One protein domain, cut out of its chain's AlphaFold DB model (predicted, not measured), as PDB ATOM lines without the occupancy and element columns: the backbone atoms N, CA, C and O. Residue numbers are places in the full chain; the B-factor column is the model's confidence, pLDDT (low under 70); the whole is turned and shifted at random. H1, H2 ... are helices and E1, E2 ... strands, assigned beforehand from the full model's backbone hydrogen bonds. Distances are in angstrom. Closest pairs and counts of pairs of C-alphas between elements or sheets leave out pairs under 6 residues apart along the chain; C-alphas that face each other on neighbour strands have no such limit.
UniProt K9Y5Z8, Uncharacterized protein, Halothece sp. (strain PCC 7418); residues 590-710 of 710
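This is residues 590 to 710 of the 710 residues of an uncharacterized protein of Halothece sp. (strain PCC 7418) (UniProt K9Y5Z8). Two four-stranded sheets stand partly face to face as a wedge-shaped sandwich, near each other at E1 and E3 and spread at E8 and E5, where the short helix H2 sits in the gap. The short helix H1 caps one end of the gap between the sheets. The printed part has 121 residues, with named elements in the order E1 E2 H1 E3 E4 H2 E5 E6 E7 E8; the class is mostly strand, though under half of the residues are in named elements. One sheet runs E1 E2 E4 E8, parallel throughout; the other runs E3 E7 E6 E5 and is mixed. The whole is compact and rounded, with a radius of gyration of the C-alphas of 13.2 A and spans of 37 by 30 by 27 A.

E1 is residues 590 to 592, beginning at C-alpha 590 (257.006, 293.312, 471.974). E2 is residues 608 to 612, 13.0 A long, and H1 is residues 613 to 617. E3 is residues 623 to 628, 15.9 A, and E4 residues 638 to 642, 13.1 A. H2 is residues 654 to 657. E5 is residues 669 to 673, 12.9 A; E6 residues 678 to 685, 20.6 A, from C-alpha 678 (259.866, 303.458, 455.739); E7 residues 691 to 697, 18.4 A. E8 is residues 706 to 709, ending at C-alpha 709 (271.287, 289.900, 467.615).

E1 and E2 are parallel, with N 592 and O 610 2.8 A apart. E2 and E4 are parallel, with N 611 and O 640 at 2.8 A. E4 and E8 are parallel, with N 641 and O 708 at 2.8 A. In the other sheet, twisted, E3 and E7 are parallel, with N 627 and O 695 at 2.7 A. E5 E6 E7 form a meander, each strand the antiparallel neighbour of the one before, in two hairpins: N 671 and O 680 are 2.8 A apart, as are N 694 and O 681. The closest C-alphas of E1 and E3 are those of Ile 592 and Val 625, 7.8 A apart, while E8 and E5 are apart. H2 is on the first sheet at a height of 8.4 A and only just over E8, with 3 of its 4 C-alphas; its closest C-alpha pair with E8 is Leu 654 and Val 707, 5.8 A. H2 only grazes the second sheet, and H1 only grazes both. The O i to N i+4 pair of H1 is within hydrogen-bond range; H2 is too short for one.

The C-alphas farthest apart, of Asp 634 and Asn 688, are 38.9 A apart. The printed part has no cut and ends at the chain's last residue, 710. The links E1 to E2, E4 to H2 and H2 to E5 are long; in the first, residues 600 to 601 pair in parallel with residues 627 to 628 of E3. Mean pLDDT of the printed part is 85.9; residues 603 to 605 and 633 to 636 are under 70.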
ATOM      1  N   ILE A 590     258.081 293.610 472.918       86.94
ATOM      2  CA  ILE A 590     257.006 293.312 471.974       86.94
ATOM      3  C   ILE A 590     257.455 292.204 471.016       86.94
ATOM      4  O   ILE A 590     258.277 292.404 470.123       86.94
ATOM      5  N   SER A 591     256.898 291.000 471.164       88.44
ATOM      6  CA  SER A 591     257.194 289.885 470.252       88.44
ATOM      7  C   SER A 591     256.481 290.042 468.904       88.44
ATOM      8  O   SER A 591     255.251 290.097 468.847       88.44
ATOM      9  N   ILE A 592     257.243 290.006 467.811       90.69
ATOM     10  CA  ILE A 592     256.733 290.007 466.439       90.69
ATOM     11  C   ILE A 592     256.316 288.570 466.059       90.69
ATOM     12  O   ILE A 592     257.158 287.670 465.997       90.69
ATOM     13  N   PRO A 593     255.022 288.301 465.797       88.25
ATOM     14  CA  PRO A 593     254.527 286.963 465.534       88.25
ATOM     15  C   PRO A 593     254.875 286.504 464.114       88.25
ATOM     16  O   PRO A 593     254.505 287.127 463.118       88.25
ATOM     17  N   ALA A 594     255.518 285.343 464.028       86.38
ATOM     18  CA  ALA A 594     255.743 284.619 462.783       86.38
ATOM     19  C   ALA A 594     254.410 284.260 462.079       86.38
ATOM     20  O   ALA A 594     253.444 283.858 462.730       86.38
ATOM     21  N   GLY A 595     254.364 284.375 460.746       86.44
ATOM     22  CA  GLY A 595     253.190 284.081 459.909       86.44
ATOM     23  C   GLY A 595     252.116 285.176 459.894       86.44
ATOM     24  O   GLY A 595     250.984 284.916 459.482       86.44
ATOM     25  N   SER A 596     252.438 286.377 460.385       87.44
ATOM     26  CA  SER A 596     251.512 287.510 460.462       87.44
ATOM     27  C   SER A 596     251.733 288.531 459.344       87.44
ATOM     28  O   SER A 596     252.860 288.774 458.909       87.44
ATOM     29  N   THR A 597     250.643 289.182 458.935       90.00
ATOM     30  CA  THR A 597     250.673 290.437 458.164       90.00
ATOM     31  C   THR A 597     249.970 291.589 458.877       90.00
ATOM     32  O   THR A 597     249.717 292.626 458.270       90.00
ATOM     33  N   ASP A 598     249.545 291.376 460.122       90.56
ATOM     34  CA  ASP A 598     248.906 292.419 460.913       90.56
ATOM     35  C   ASP A 598     249.989 293.375 461.443       90.56
ATOM     36  O   ASP A 598     251.019 292.889 461.922       90.56
ATOM     37  N   PRO A 599     249.776 294.702 461.368       89.62
ATOM     38  CA  PRO A 599     250.734 295.675 461.870       89.62
ATOM     39  C   PRO A 599     250.843 295.610 463.396       89.62
ATOM     40  O   PRO A 599     249.879 295.275 464.094       89.62
ATOM     41  N   ILE A 600     252.013 295.974 463.904       89.19
ATOM     42  CA  ILE A 600     252.315 296.119 465.327       89.19
ATOM     43  C   ILE A 600     252.628 297.581 465.588       89.19
ATOM     44  O   ILE A 600     253.301 298.226 464.793       89.19
ATOM     45  N   THR A 601     252.133 298.104 466.700       85.50
ATOM     46  CA  THR A 601     252.362 299.491 467.093       85.50
ATOM     47  C   THR A 601     253.097 299.496 468.422       85.50
ATOM     48  O   THR A 601     252.580 298.923 469.381       85.50
ATOM     49  N   GLY A 602     254.280 300.112 468.452       74.94
ATOM     50  CA  GLY A 602     254.930 300.532 469.691       74.94
ATOM     51  C   GLY A 602     254.129 301.657 470.319       74.94
ATOM     52  O   GLY A 602     253.595 302.516 469.610       74.94
ATOM     53  N   THR A 603     253.953 301.600 471.629       69.00
ATOM     54  CA  THR A 603     253.146 302.594 472.353       69.00
ATOM     55  C   THR A 603     253.851 303.167 473.563       69.00
ATOM     56  O   THR A 603     253.313 304.117 474.127       69.00
ATOM     57  N   ALA A 604     254.979 302.575 473.951       64.31
ATOM     58  CA  ALA A 604     255.772 302.980 475.091       64.31
ATOM     59  C   ALA A 604     257.123 303.519 474.625       64.31
ATOM     60  O   ALA A 604     257.590 303.189 473.533       64.31
ATOM     61  N   ASP A 605     257.740 304.354 475.453       69.44
ATOM     62  CA  ASP A 605     259.084 304.833 475.192       69.44
ATOM     63  C   ASP A 605     260.065 303.716 475.583       69.44
ATOM     64  O   ASP A 605     260.126 303.244 476.718       69.44
ATOM     65  N   SER A 606     260.894 303.297 474.632       74.94
ATOM     66  CA  SER A 606     261.910 302.247 474.781       74.94
ATOM     67  C   SER A 606     261.468 300.808 474.522       74.94
ATOM     68  O   SER A 606     261.942 299.872 475.176       74.94
ATOM     69  N   ASP A 607     260.589 300.605 473.544       82.44
ATOM     70  CA  ASP A 607     260.095 299.281 473.171       82.44
ATOM     71  C   ASP A 607     261.200 298.400 472.538       82.44
ATOM     72  O   ASP A 607     261.975 298.819 471.669       82.44
ATOM     73  N   VAL A 608     261.258 297.123 472.941       87.44
ATOM     74  CA  VAL A 608     262.139 296.107 472.331       87.44
ATOM     75  C   VAL A 608     261.309 295.189 471.445       87.44
ATOM     76  O   VAL A 608     260.581 294.319 471.928       87.44
ATOM     77  N   PHE A 609     261.445 295.329 470.131       90.62
ATOM     78  CA  PHE A 609     260.741 294.496 469.162       90.62
ATOM     79  C   PHE A 609     261.529 293.215 468.890       90.62
ATOM     80  O   PHE A 609     262.573 293.254 468.251       90.62
ATOM     81  N   SER A 610     261.032 292.068 469.351       91.56
ATOM     82  CA  SER A 610     261.732 290.780 469.237       91.56
ATOM     83  C   SER A 610     261.187 289.939 468.083       91.56
ATOM     84  O   SER A 610     259.995 289.618 468.048       91.56
ATOM     85  N   PHE A 611     262.046 289.572 467.130       93.50
ATOM     86  CA  PHE A 611     261.700 288.773 465.955       93.50
ATOM     87  C   PHE A 611     262.523 287.483 465.859       93.50
ATOM     88  O   PHE A 611     263.743 287.516 465.702       93.50
ATOM     89  N   ASP A 612     261.826 286.343 465.852       91.50
ATOM     90  CA  ASP A 612     262.406 285.011 465.644       91.50
ATOM     91  C   ASP A 612     262.310 284.594 464.169       91.50
ATOM     92  O   ASP A 612     261.250 284.200 463.657       91.50
ATOM     93  N   LEU A 613     263.452 284.650 463.477       90.38
ATOM     94  CA  LEU A 613     263.536 284.290 462.067       90.38
ATOM     95  C   LEU A 613     263.345 282.783 461.840       90.38
ATOM     96  O   LEU A 613     262.770 282.378 460.824       90.38
ATOM     97  N   ALA A 614     263.816 281.934 462.756       86.81
ATOM     98  CA  ALA A 614     263.691 280.486 462.621       86.81
ATOM     99  C   ALA A 614     262.224 280.044 462.730       86.81
ATOM    100  O   ALA A 614     261.792 279.158 461.982       86.81
ATOM    101  N   ALA A 615     261.446 280.685 463.607       86.94
ATOM    102  CA  ALA A 615     260.004 280.497 463.694       86.94
ATOM    103  C   ALA A 615     259.294 280.940 462.406       86.94
ATOM    104  O   ALA A 615     258.468 280.184 461.890       86.94
ATOM    105  N   ALA A 616     259.646 282.105 461.849       87.38
ATOM    106  CA  ALA A 616     259.070 282.597 460.594       87.38
ATOM    107  C   ALA A 616     259.358 281.668 459.402       87.38
ATOM    108  O   ALA A 616     258.455 281.361 458.630       87.38
ATOM    109  N   GLN A 617     260.577 281.133 459.286       86.75
ATOM    110  CA  GLN A 617     260.958 280.215 458.201       86.75
ATOM    111  C   GLN A 617     260.299 278.827 458.279       86.75
ATOM    112  O   GLN A 617     260.288 278.096 457.284       86.75
ATOM    113  N   ALA A 618     259.810 278.425 459.456       83.69
ATOM    114  CA  ALA A 618     259.202 277.115 459.684       83.69
ATOM    115  C   ALA A 618     257.688 277.078 459.410       83.69
ATOM    116  O   ALA A 618     257.103 275.989 459.416       83.69
ATOM    117  N   LEU A 619     257.058 278.238 459.216       81.19
ATOM    118  CA  LEU A 619     255.639 278.352 458.899       81.19
ATOM    119  C   LEU A 619     255.404 278.327 457.386       81.19
ATOM    120  O   LEU A 619     256.292 278.636 456.600       81.19
ATOM    121  N   ASP A 620     254.186 277.934 457.003       77.19
ATOM    122  CA  ASP A 620     253.720 277.953 455.612       77.19
ATOM    123  C   ASP A 620     252.946 279.257 455.279       77.19
ATOM    124  O   ASP A 620     252.270 279.318 454.253       77.19
ATOM    125  N   ASP A 621     252.989 280.258 456.171       78.81
ATOM    126  CA  ASP A 621     252.218 281.503 456.097       78.81
ATOM    127  C   ASP A 621     253.142 282.721 455.889       78.81
ATOM    128  O   ASP A 621     254.196 282.849 456.513       78.81
ATOM    129  N   ASN A 622     252.701 283.662 455.049       83.81
ATOM    130  CA  ASN A 622     253.435 284.884 454.718       83.81
ATOM    131  C   ASN A 622     253.654 285.783 455.953       83.81
ATOM    132  O   ASN A 622     252.688 286.170 456.608       83.81
ATOM    133  N   THR A 623     254.907 286.172 456.212       90.25
ATOM    134  CA  THR A 623     255.286 287.058 457.327       90.25
ATOM    135  C   THR A 623     255.730 288.413 456.780       90.25
ATOM    136  O   THR A 623     256.854 288.549 456.310       90.25
ATOM    137  N   GLN A 624     254.850 289.413 456.802       92.38
ATOM    138  CA  GLN A 624     255.144 290.782 456.352       92.38
ATOM    139  C   GLN A 624     254.509 291.757 457.337       92.38
ATOM    140  O   GLN A 624     253.330 292.071 457.202       92.38
ATOM    141  N   VAL A 625     255.264 292.150 458.360       93.44
ATOM    142  CA  VAL A 625     254.742 292.926 459.493       93.44
ATOM    143  C   VAL A 625     255.212 294.370 459.399       93.44
ATOM    144  O   VAL A 625     256.413 294.621 459.313       93.44
ATOM    145  N   ASP A 626     254.262 295.298 459.468       92.88
ATOM    146  CA  ASP A 626     254.543 296.728 459.570       92.88
ATOM    147  C   ASP A 626     254.618 297.130 461.051       92.88
ATOM    148  O   ASP A 626     253.724 296.809 461.836       92.88
ATOM    149  N   ILE A 627     255.703 297.794 461.439       92.00
ATOM    150  CA  ILE A 627     255.996 298.276 462.787       92.00
ATOM    151  C   ILE A 627     255.800 299.790 462.784       92.00
ATOM    152  O   ILE A 627     256.561 300.533 462.164       92.00
ATOM    153  N   GLN A 628     254.751 300.224 463.469       89.62
ATOM    154  CA  GLN A 628     254.345 301.617 463.628       89.62
ATOM    155  C   GLN A 628     254.808 302.151 464.979       89.62
ATOM    156  O   GLN A 628     254.844 301.406 465.954       89.62
ATOM    157  N   GLY A 629     255.107 303.449 465.046       78.06
ATOM    158  CA  GLY A 629     255.508 304.103 466.296       78.06
ATOM    159  C   GLY A 629     256.960 303.857 466.716       78.06
ATOM    160  O   GLY A 629     257.305 304.235 467.821       78.06
ATOM    161  N   PHE A 630     257.800 303.272 465.853       83.69
ATOM    162  CA  PHE A 630     259.226 303.062 466.129       83.69
ATOM    163  C   PHE A 630     260.005 304.388 466.030       83.69
ATOM    164  O   PHE A 630     260.042 305.001 464.957       83.69
ATOM    165  N   SER A 631     260.662 304.825 467.105       80.69
ATOM    166  CA  SER A 631     261.396 306.098 467.168       80.69
ATOM    167  C   SER A 631     262.915 305.911 467.243       80.69
ATOM    168  O   SER A 631     263.435 305.178 468.074       80.69
ATOM    169  N   VAL A 632     263.654 306.628 466.383       70.56
ATOM    170  CA  VAL A 632     265.136 306.697 466.402       70.56
ATOM    171  C   VAL A 632     265.674 308.031 466.938       70.56
ATOM    172  O   VAL A 632     266.884 308.262 466.926       70.56
ATOM    173  N   ALA A 633     264.789 308.959 467.318       63.66
ATOM    174  CA  ALA A 633     265.160 310.318 467.728       63.66
ATOM    175  C   ALA A 633     265.706 310.394 469.170       63.66
ATOM    176  O   ALA A 633     266.335 311.388 469.526       63.66
ATOM    177  N   ASP A 634     265.526 309.321 469.936       56.06
ATOM    178  CA  ASP A 634     266.010 309.059 471.293       56.06
ATOM    179  C   ASP A 634     266.377 307.554 471.312       56.06
ATOM    180  O   ASP A 634     265.656 306.804 470.647       56.06
ATOM    181  N   PRO A 635     267.471 307.036 471.919       59.44
ATOM    182  CA  PRO A 635     267.927 305.653 471.699       59.44
ATOM    183  C   PRO A 635     267.083 304.606 472.455       59.44
ATOM    184  O   PRO A 635     267.606 303.597 472.925       59.44
ATOM    185  N   ALA A 636     265.793 304.876 472.582       68.88
ATOM    186  CA  ALA A 636     264.815 304.144 473.344       68.88
ATOM    187  C   ALA A 636     264.413 302.844 472.616       68.88
ATOM    188  O   ALA A 636     264.587 301.764 473.184       68.88
ATOM    189  N   ASP A 637     263.940 302.898 471.363       82.94
ATOM    190  CA  ASP A 637     263.439 301.693 470.683       82.94
ATOM    191  C   ASP A 637     264.558 300.856 470.049       82.94
ATOM    192  O   ASP A 637     265.493 301.366 469.417       82.94
ATOM    193  N   SER A 638     264.441 299.533 470.159       88.56
ATOM    194  CA  SER A 638     265.412 298.601 469.581       88.56
ATOM    195  C   SER A 638     264.760 297.377 468.951       88.56
ATOM    196  O   SER A 638     263.645 296.978 469.285       88.56
ATOM    197  N   LEU A 639     265.467 296.777 467.994       91.06
ATOM    198  CA  LEU A 639     265.050 295.542 467.341       91.06
ATOM    199  C   LEU A 639     265.938 294.388 467.817       91.06
ATOM    200  O   LEU A 639     267.138 294.360 467.550       91.06
ATOM    201  N   GLU A 640     265.339 293.416 468.489       92.06
ATOM    202  CA  GLU A 640     265.979 292.156 468.846       92.06
ATOM    203  C   GLU A 640     265.725 291.132 467.727       92.06
ATOM    204  O   GLU A 640     264.582 290.812 467.396       92.06
ATOM    205  N   LEU A 641     266.789 290.628 467.102       92.06
ATOM    206  CA  LEU A 641     266.723 289.651 466.016       92.06
ATOM    207  C   LEU A 641     267.337 288.323 466.470       92.06
ATOM    208  O   LEU A 641     268.557 288.213 466.578       92.06
ATOM    209  N   ASP A 642     266.508 287.296 466.658       91.50
ATOM    210  CA  ASP A 642     266.977 285.918 466.862       91.50
ATOM    211  C   ASP A 642     267.314 285.320 465.485       91.50
ATOM    212  O   ASP A 642     266.440 284.996 464.662       91.50
ATOM    213  N   LEU A 643     268.620 285.281 465.196       89.75
ATOM    214  CA  LEU A 643     269.185 284.841 463.925       89.75
ATOM    215  C   LEU A 643     269.973 283.533 464.108       89.75
ATOM    216  O   LEU A 643     270.553 283.276 465.156       89.75
ATOM    217  N   PRO A 644     270.084 282.685 463.066       84.31
ATOM    218  CA  PRO A 644     270.849 281.444 463.165       84.31
ATOM    219  C   PRO A 644     272.317 281.658 463.575       84.31
ATOM    220  O   PRO A 644     272.974 282.577 463.081       84.31
ATOM    221  N   ASP A 645     272.859 280.723 464.368       80.38
ATOM    222  CA  ASP A 645     274.251 280.721 464.845       80.38
ATOM    223  C   ASP A 645     275.269 281.186 463.781       80.38
ATOM    224  O   ASP A 645     275.473 280.533 462.747       80.38
ATOM    225  N   GLY A 646     275.999 282.261 464.092       73.81
ATOM    226  CA  GLY A 646     277.114 282.758 463.279       73.81
ATOM    227  C   GLY A 646     276.758 283.832 462.248       73.81
ATOM    228  O   GLY A 646     277.623 284.169 461.441       73.81
ATOM    229  N   VAL A 647     275.536 284.368 462.289       82.62
ATOM    230  CA  VAL A 647     275.092 285.535 461.512       82.62
ATOM    231  C   VAL A 647     275.090 286.766 462.424       82.62
ATOM    232  O   VAL A 647     274.470 286.728 463.476       82.62
ATOM    233  N   ALA A 648     275.791 287.838 462.040       80.00
ATOM    234  CA  ALA A 648     275.683 289.186 462.630       80.00
ATOM    235  C   ALA A 648     275.756 289.332 464.176       80.00
ATOM    236  O   ALA A 648     275.273 290.326 464.702       80.00
ATOM    237  N   ALA A 649     276.368 288.398 464.915       80.00
ATOM    238  CA  ALA A 649     276.310 288.356 466.389       80.00
ATOM    239  C   ALA A 649     276.948 289.558 467.129       80.00
ATOM    240  O   ALA A 649     276.837 289.664 468.347       80.00
ATOM    241  N   ASP A 650     277.683 290.424 466.430       86.12
ATOM    242  CA  ASP A 650     278.272 291.663 466.952       86.12
ATOM    243  C   ASP A 650     277.680 292.934 466.317       86.12
ATOM    244  O   ASP A 650     278.194 294.030 466.554       86.12
ATOM    245  N   ALA A 651     276.614 292.803 465.520       87.62
ATOM    246  CA  ALA A 651     275.893 293.941 464.968       87.62
ATOM    247  C   ALA A 651     275.114 294.658 466.078       87.62
ATOM    248  O   ALA A 651     274.386 294.033 466.843       87.62
ATOM    249  N   THR A 652     275.265 295.978 466.138       88.50
ATOM    250  CA  THR A 652     274.565 296.856 467.087       88.50
ATOM    251  C   THR A 652     273.591 297.806 466.391       88.50
ATOM    252  O   THR A 652     272.948 298.623 467.043       88.50
ATOM    253  N   THR A 653     273.528 297.764 465.056       91.25
ATOM    254  CA  THR A 653     272.661 298.618 464.232       91.25
ATOM    255  C   THR A 653     272.082 297.837 463.061       91.25
ATOM    256  O   THR A 653     272.695 296.878 462.585       91.25
ATOM    257  N   LEU A 654     270.938 298.276 462.542       90.75
ATOM    258  CA  LEU A 654     270.257 297.571 461.456       90.75
ATOM    259  C   LEU A 654     271.047 297.591 460.137       90.75
ATOM    260  O   LEU A 654     271.048 296.601 459.405       90.75
ATOM    261  N   ASP A 655     271.788 298.667 459.854       90.81
ATOM    262  CA  ASP A 655     272.664 298.740 458.674       90.81
ATOM    263  C   ASP A 655     273.784 297.680 458.702       90.81
ATOM    264  O   ASP A 655     274.130 297.114 457.665       90.81
ATOM    265  N   GLN A 656     274.304 297.336 459.889       91.62
ATOM    266  CA  GLN A 656     275.344 296.310 460.043       91.62
ATOM    267  C   GLN A 656     274.846 294.886 459.765       91.62
ATOM    268  O   GLN A 656     275.654 294.031 459.407       91.62
ATOM    269  N   VAL A 657     273.541 294.625 459.894       88.88
ATOM    270  CA  VAL A 657     272.932 293.321 459.568       88.88
ATOM    271  C   VAL A 657     272.711 293.165 458.051       88.88
ATOM    272  O   VAL A 657     272.596 292.052 457.530       88.88
ATOM    273  N   SER A 658     272.672 294.271 457.301       91.62
ATOM    274  CA  SER A 658     272.401 294.265 455.861       91.62
ATOM    275  C   SER A 658     273.508 293.559 455.063       91.62
ATOM    276  O   SER A 658     274.688 293.896 455.138       91.62
ATOM    277  N   GLY A 659     273.126 292.590 454.231       86.81
ATOM    278  CA  GLY A 659     274.026 291.816 453.370       86.81
ATOM    279  C   GLY A 659     274.571 290.527 453.993       86.81
ATOM    280  O   GLY A 659     275.244 289.762 453.292       86.81
ATOM    281  N   GLU A 660     274.259 290.245 455.258       89.62
ATOM    282  CA  GLU A 660     274.641 289.000 455.924       89.62
ATOM    283  C   GLU A 660     273.942 287.781 455.297       89.62
ATOM    284  O   GLU A 660     272.782 287.840 454.884       89.62
ATOM    285  N   THR A 661     274.676 286.669 455.162       88.06
ATOM    286  CA  THR A 661     274.198 285.463 454.458       88.06
ATOM    287  C   THR A 661     273.653 284.427 455.434       88.06
ATOM    288  O   THR A 661     274.383 283.909 456.278       88.06
ATOM    289  N   LEU A 662     272.388 284.059 455.257       85.31
ATOM    290  CA  LEU A 662     271.693 283.047 456.042       85.31
ATOM    291  C   LEU A 662     272.111 281.617 455.631       85.31
ATOM    292  O   LEU A 662     272.540 281.386 454.494       85.31
ATOM    293  N   PRO A 663     271.942 280.600 456.503       82.62
ATOM    294  CA  PRO A 663     272.333 279.213 456.209       82.62
ATOM    295  C   PRO A 663     271.658 278.580 454.979       82.62
ATOM    296  O   PRO A 663     272.184 277.623 454.407       82.62
ATOM    297  N   ASN A 664     270.496 279.097 454.569       79.19
ATOM    298  CA  ASN A 664     269.775 278.681 453.362       79.19
ATOM    299  C   ASN A 664     270.362 279.283 452.062       79.19
ATOM    300  O   ASN A 664     269.972 278.862 450.974       79.19
ATOM    301  N   GLY A 665     271.339 280.193 452.164       81.06
ATOM    302  CA  GLY A 665     272.001 280.865 451.043       81.06
ATOM    303  C   GLY A 665     271.369 282.197 450.629       81.06
ATOM    304  O   GLY A 665     271.878 282.818 449.696       81.06
ATOM    305  N   GLU A 666     270.299 282.625 451.300       87.50
ATOM    306  CA  GLU A 666     269.684 283.943 451.124       87.50
ATOM    307  C   GLU A 666     270.451 285.014 451.908       87.50
ATOM    308  O   GLU A 666     271.227 284.708 452.813       87.50
ATOM    309  N   THR A 667     270.247 286.280 451.560       89.25
ATOM    310  CA  THR A 667     270.887 287.424 452.231       89.25
ATOM    311  C   THR A 667     269.848 288.335 452.853       89.25
ATOM    312  O   THR A 667     268.849 288.639 452.197       89.25
ATOM    313  N   ILE A 668     270.117 288.821 454.066       92.69
ATOM    314  CA  ILE A 668     269.297 289.857 454.700       92.69
ATOM    315  C   ILE A 668     269.481 291.154 453.911       92.69
ATOM    316  O   ILE A 668     270.613 291.560 453.647       92.69
ATOM    317  N   ALA A 669     268.395 291.803 453.499       92.12
ATOM    318  CA  ALA A 669     268.462 293.072 452.780       92.12
ATOM    319  C   ALA A 669     267.635 294.146 453.486       92.12
ATOM    320  O   ALA A 669     266.421 293.994 453.635       92.12
ATOM    321  N   VAL A 670     268.310 295.235 453.858       93.94
ATOM    322  CA  VAL A 670     267.730 296.429 454.483       93.94
ATOM    323  C   VAL A 670     267.691 297.563 453.458       93.94
ATOM    324  O   VAL A 670     268.709 297.868 452.833       93.94
ATOM    325  N   GLN A 671     266.523 298.168 453.236       91.94
ATOM    326  CA  GLN A 671     266.328 299.239 452.252       91.94
ATOM    327  C   GLN A 671     265.383 300.318 452.781       91.94
ATOM    328  O   GLN A 671     264.218 300.035 453.059       91.94
ATOM    329  N   SER A 672     265.849 301.566 452.829       88.88
ATOM    330  CA  SER A 672     264.991 302.715 453.119       88.88
ATOM    331  C   SER A 672     264.263 303.222 451.868       88.88
ATOM    332  O   SER A 672     264.821 303.315 450.769       88.88
ATOM    333  N   ASN A 673     262.987 303.561 452.030       88.44
ATOM    334  CA  ASN A 673     262.124 304.143 451.016       88.44
ATOM    335  C   ASN A 673     261.747 305.572 451.412       88.44
ATOM    336  O   ASN A 673     260.817 305.815 452.173       88.44
ATOM    337  N   VAL A 674     262.434 306.541 450.811       86.00
ATOM    338  CA  VAL A 674     262.242 307.970 451.102       86.00
ATOM    339  C   VAL A 674     260.852 308.486 450.699       86.00
ATOM    340  O   VAL A 674     260.417 309.522 451.188       86.00
ATOM    341  N   ILE A 675     260.142 307.797 449.795       85.62
ATOM    342  CA  ILE A 675     258.811 308.233 449.341       85.62
ATOM    343  C   ILE A 675     257.735 307.880 450.370       85.62
ATOM    344  O   ILE A 675     256.835 308.688 450.585       85.62
ATOM    345  N   THR A 676     257.806 306.682 450.953       83.81
ATOM    346  CA  THR A 676     256.847 306.224 451.972       83.81
ATOM    347  C   THR A 676     257.319 306.490 453.396       83.81
ATOM    348  O   THR A 676     256.516 306.391 454.305       83.81
ATOM    349  N   GLN A 677     258.571 306.927 453.566       88.12
ATOM    350  CA  GLN A 677     259.227 307.136 454.856       88.12
ATOM    351  C   GLN A 677     259.370 305.860 455.683       88.12
ATOM    352  O   GLN A 677     259.143 305.873 456.877       88.12
ATOM    353  N   GLU A 678     259.768 304.756 455.058       91.75
ATOM    354  CA  GLU A 678     259.866 303.458 455.739       91.75
ATOM    355  C   GLU A 678     261.232 302.809 455.514       91.75
ATOM    356  O   GLU A 678     261.854 303.008 454.465       91.75
ATOM    357  N   THR A 679     261.657 301.948 456.436       93.75
ATOM    358  CA  THR A 679     262.798 301.044 456.252       93.75
ATOM    359  C   THR A 679     262.325 299.597 456.212       93.75
ATOM    360  O   THR A 679     261.776 299.081 457.176       93.75
ATOM    361  N   ASN A 680     262.562 298.920 455.088       93.00
ATOM    362  CA  ASN A 680     262.184 297.525 454.877       93.00
ATOM    363  C   ASN A 680     263.363 296.592 455.147       93.00
ATOM    364  O   ASN A 680     264.432 296.761 454.555       93.00
ATOM    365  N   VAL A 681     263.143 295.563 455.957       94.19
ATOM    366  CA  VAL A 681     264.086 294.481 456.251       94.19
ATOM    367  C   VAL A 681     263.522 293.192 455.674       94.19
ATOM    368  O   VAL A 681     262.422 292.786 456.020       94.19
ATOM    369  N   THR A 682     264.260 292.535 454.785       92.50
ATOM    370  CA  THR A 682     263.826 291.284 454.141       92.50
ATOM    371  C   THR A 682     264.814 290.163 454.423       92.50
ATOM    372  O   THR A 682     266.022 290.367 454.324       92.50
ATOM    373  N   PHE A 683     264.304 288.972 454.739       91.38
ATOM    374  CA  PHE A 683     265.111 287.810 455.141       91.38
ATOM    375  C   PHE A 683     265.107 286.675 454.100       91.38
ATOM    376  O   PHE A 683     265.567 285.565 454.369       91.38
ATOM    377  N   GLY A 684     264.601 286.951 452.894       84.31
ATOM    378  CA  GLY A 684     264.397 285.955 451.840       84.31
ATOM    379  C   GLY A 684     263.080 285.176 451.993       84.31
ATOM    380  O   GLY A 684     262.270 285.495 452.868       84.31
ATOM    381  N   PRO A 685     262.813 284.204 451.101       82.81
ATOM    382  CA  PRO A 685     261.593 283.414 451.152       82.81
ATOM    383  C   PRO A 685     261.645 282.279 452.187       82.81
ATOM    384  O   PRO A 685     262.710 281.729 452.481       82.81
ATOM    385  N   ASP A 686     260.474 281.877 452.671       81.06
ATOM    386  CA  ASP A 686     260.271 280.656 453.449       81.06
ATOM    387  C   ASP A 686     260.375 279.373 452.586       81.06
ATOM    388  O   ASP A 686     260.715 279.395 451.396       81.06
ATOM    389  N   ALA A 687     260.073 278.212 453.179       76.38
ATOM    390  CA  ALA A 687     260.136 276.919 452.494       76.38
ATOM    391  C   ALA A 687     259.148 276.764 451.312       76.38
ATOM    392  O   ALA A 687     259.356 275.884 450.465       76.38
ATOM    393  N   ASN A 688     258.104 277.597 451.231       79.25
ATOM    394  CA  ASN A 688     257.086 277.589 450.176       79.25
ATOM    395  C   ASN A 688     257.265 278.705 449.141       79.25
ATOM    396  O   ASN A 688     256.652 278.643 448.070       79.25
ATOM    397  N   GLY A 689     258.162 279.654 449.402       80.38
ATOM    398  CA  GLY A 689     258.474 280.761 448.507       80.38
ATOM    399  C   GLY A 689     257.825 282.090 448.896       80.38
ATOM    400  O   GLY A 689     257.922 283.026 448.099       80.38
ATOM    401  N   ASP A 690     257.175 282.177 450.060       84.88
ATOM    402  CA  ASP A 690     256.560 283.407 450.564       84.88
ATOM    403  C   ASP A 690     257.603 284.282 451.275       84.88
ATOM    404  O   ASP A 690     258.549 283.780 451.877       84.88
ATOM    405  N   LEU A 691     257.485 285.605 451.146       85.81
ATOM    406  CA  LEU A 691     258.502 286.554 451.608       85.81
ATOM    407  C   LEU A 691     258.404 286.780 453.123       85.81
ATOM    408  O   LEU A 691     257.312 287.018 453.633       85.81
ATOM    409  N   ILE A 692     259.555 286.798 453.803       92.62
ATOM    410  CA  ILE A 692     259.669 287.227 455.202       92.62
ATOM    411  C   ILE A 692     260.233 288.651 455.239       92.62
ATOM    412  O   ILE A 692     261.375 288.876 454.812       92.62
ATOM    413  N   ALA A 693     259.441 289.608 455.725       92.88
ATOM    414  CA  ALA A 693     259.827 291.011 455.816       92.88
ATOM    415  C   ALA A 693     259.270 291.725 457.058       92.88
ATOM    416  O   ALA A 693     258.190 291.394 457.545       92.88
ATOM    417  N   LEU A 694     260.007 292.736 457.515       95.25
ATOM    418  CA  LEU A 694     259.590 293.716 458.516       95.25
ATOM    419  C   LEU A 694     259.682 295.115 457.899       95.25
ATOM    420  O   LEU A 694     260.693 295.434 457.268       95.25
ATOM    421  N   THR A 695     258.665 295.945 458.097       94.69
ATOM    422  CA  THR A 695     258.652 297.348 457.666       94.69
ATOM    423  C   THR A 695     258.678 298.234 458.904       94.69
ATOM    424  O   THR A 695     257.780 298.141 459.723       94.69
ATOM    425  N   LEU A 696     259.680 299.093 459.057       93.12
ATOM    426  CA  LEU A 696     259.726 300.114 460.109       93.12
ATOM    427  C   LEU A 696     259.172 301.420 459.530       93.12
ATOM    428  O   LEU A 696     259.813 302.011 458.654       93.12
ATOM    429  N   GLU A 697     257.981 301.836 459.963       90.06
ATOM    430  CA  GLU A 697     257.358 303.095 459.533       90.06
ATOM    431  C   GLU A 697     258.053 304.306 460.171       90.06
ATOM    432  O   GLU A 697     258.576 304.230 461.277       90.06
ATOM    433  N   ASP A 698     258.114 305.415 459.434       86.62
ATOM    434  CA  ASP A 698     258.771 306.685 459.790       86.62
ATOM    435  C   ASP A 698     260.287 306.620 460.092       86.62
ATOM    436  O   ASP A 698     260.913 307.629 460.429       86.62
ATOM    437  N   VAL A 699     260.932 305.476 459.842       87.62
ATOM    438  CA  VAL A 699     262.385 305.293 459.966       87.62
ATOM    439  C   VAL A 699     263.065 305.376 458.597       87.62
ATOM    440  O   VAL A 699     262.831 304.554 457.709       87.62
ATOM    441  N   LEU A 700     263.977 306.341 458.426       87.88
ATOM    442  CA  LEU A 700     264.711 306.556 457.167       87.88
ATOM    443  C   LEU A 700     266.204 306.219 457.210       87.88
ATOM    444  O   LEU A 700     266.784 305.971 456.148       87.88
ATOM    445  N   ASP A 701     266.819 306.249 458.393       88.69
ATOM    446  CA  ASP A 701     268.244 305.976 458.585       88.69
ATOM    447  C   ASP A 701     268.444 304.642 459.328       88.69
ATOM    448  O   ASP A 701     268.355 304.603 460.555       88.69
ATOM    449  N   PRO A 702     268.732 303.535 458.616       86.88
ATOM    450  CA  PRO A 702     268.957 302.236 459.245       86.88
ATOM    451  C   PRO A 702     270.173 302.201 460.182       86.88
ATOM    452  O   PRO A 702     270.272 301.301 461.011       86.88
ATOM    453  N   ALA A 703     271.113 303.147 460.064       88.06
ATOM    454  CA  ALA A 703     272.262 303.223 460.964       88.06
ATOM    455  C   ALA A 703     271.892 303.781 462.350       88.06
ATOM    456  O   ALA A 703     272.669 303.619 463.290       88.06
ATOM    457  N   ALA A 704     270.723 304.417 462.474       86.62
ATOM    458  CA  ALA A 704     270.198 304.946 463.730       86.62
ATOM    459  C   ALA A 704     269.333 303.931 464.502       86.62
ATOM    460  O   ALA A 704     269.059 304.143 465.676       86.62
ATOM    461  N   VAL A 705     268.925 302.825 463.870       88.44
ATOM    462  CA  VAL A 705     268.130 301.770 464.516       88.44
ATOM    463  C   VAL A 705     269.044 300.878 465.348       88.44
ATOM    464  O   VAL A 705     269.892 300.182 464.779       88.44
ATOM    465  N   ALA A 706     268.862 300.876 466.670       88.94
ATOM    466  CA  ALA A 706     269.560 299.972 467.577       88.94
ATOM    467  C   ALA A 706     269.100 298.522 467.353       88.94
ATOM    468  O   ALA A 706     267.902 298.248 467.252       88.94
ATOM    469  N   VAL A 707     270.055 297.595 467.255       89.62
ATOM    470  CA  VAL A 707     269.777 296.165 467.060       89.62
ATOM    471  C   VAL A 707     270.551 295.331 468.068       89.62
ATOM    472  O   VAL A 707     271.744 295.555 468.261       89.62
ATOM    473  N   GLU A 708     269.887 294.337 468.649       89.94
ATOM    474  CA  GLU A 708     270.513 293.236 469.380       89.94
ATOM    475  C   GLU A 708     270.298 291.936 468.596       89.94
ATOM    476  O   GLU A 708     269.169 291.587 468.261       89.94
ATOM    477  N   VAL A 709     271.375 291.224 468.255       87.81
ATOM    478  CA  VAL A 709     271.287 289.900 467.615       87.81
ATOM    479  C   VAL A 709     271.518 288.834 468.679       87.81
ATOM    480  O   VAL A 709     272.599 288.799 469.276       87.81
ATOM    481  N   VAL A 710     270.509 287.993 468.914       82.94
ATOM    482  CA  VAL A 710     270.486 286.986 469.996       82.94
ATOM    483  C   VAL A 710     270.880 285.603 469.498       82.94
ATOM    484  O   VAL A 710     270.489 285.252 468.363       82.94
TER     485      VAL A 710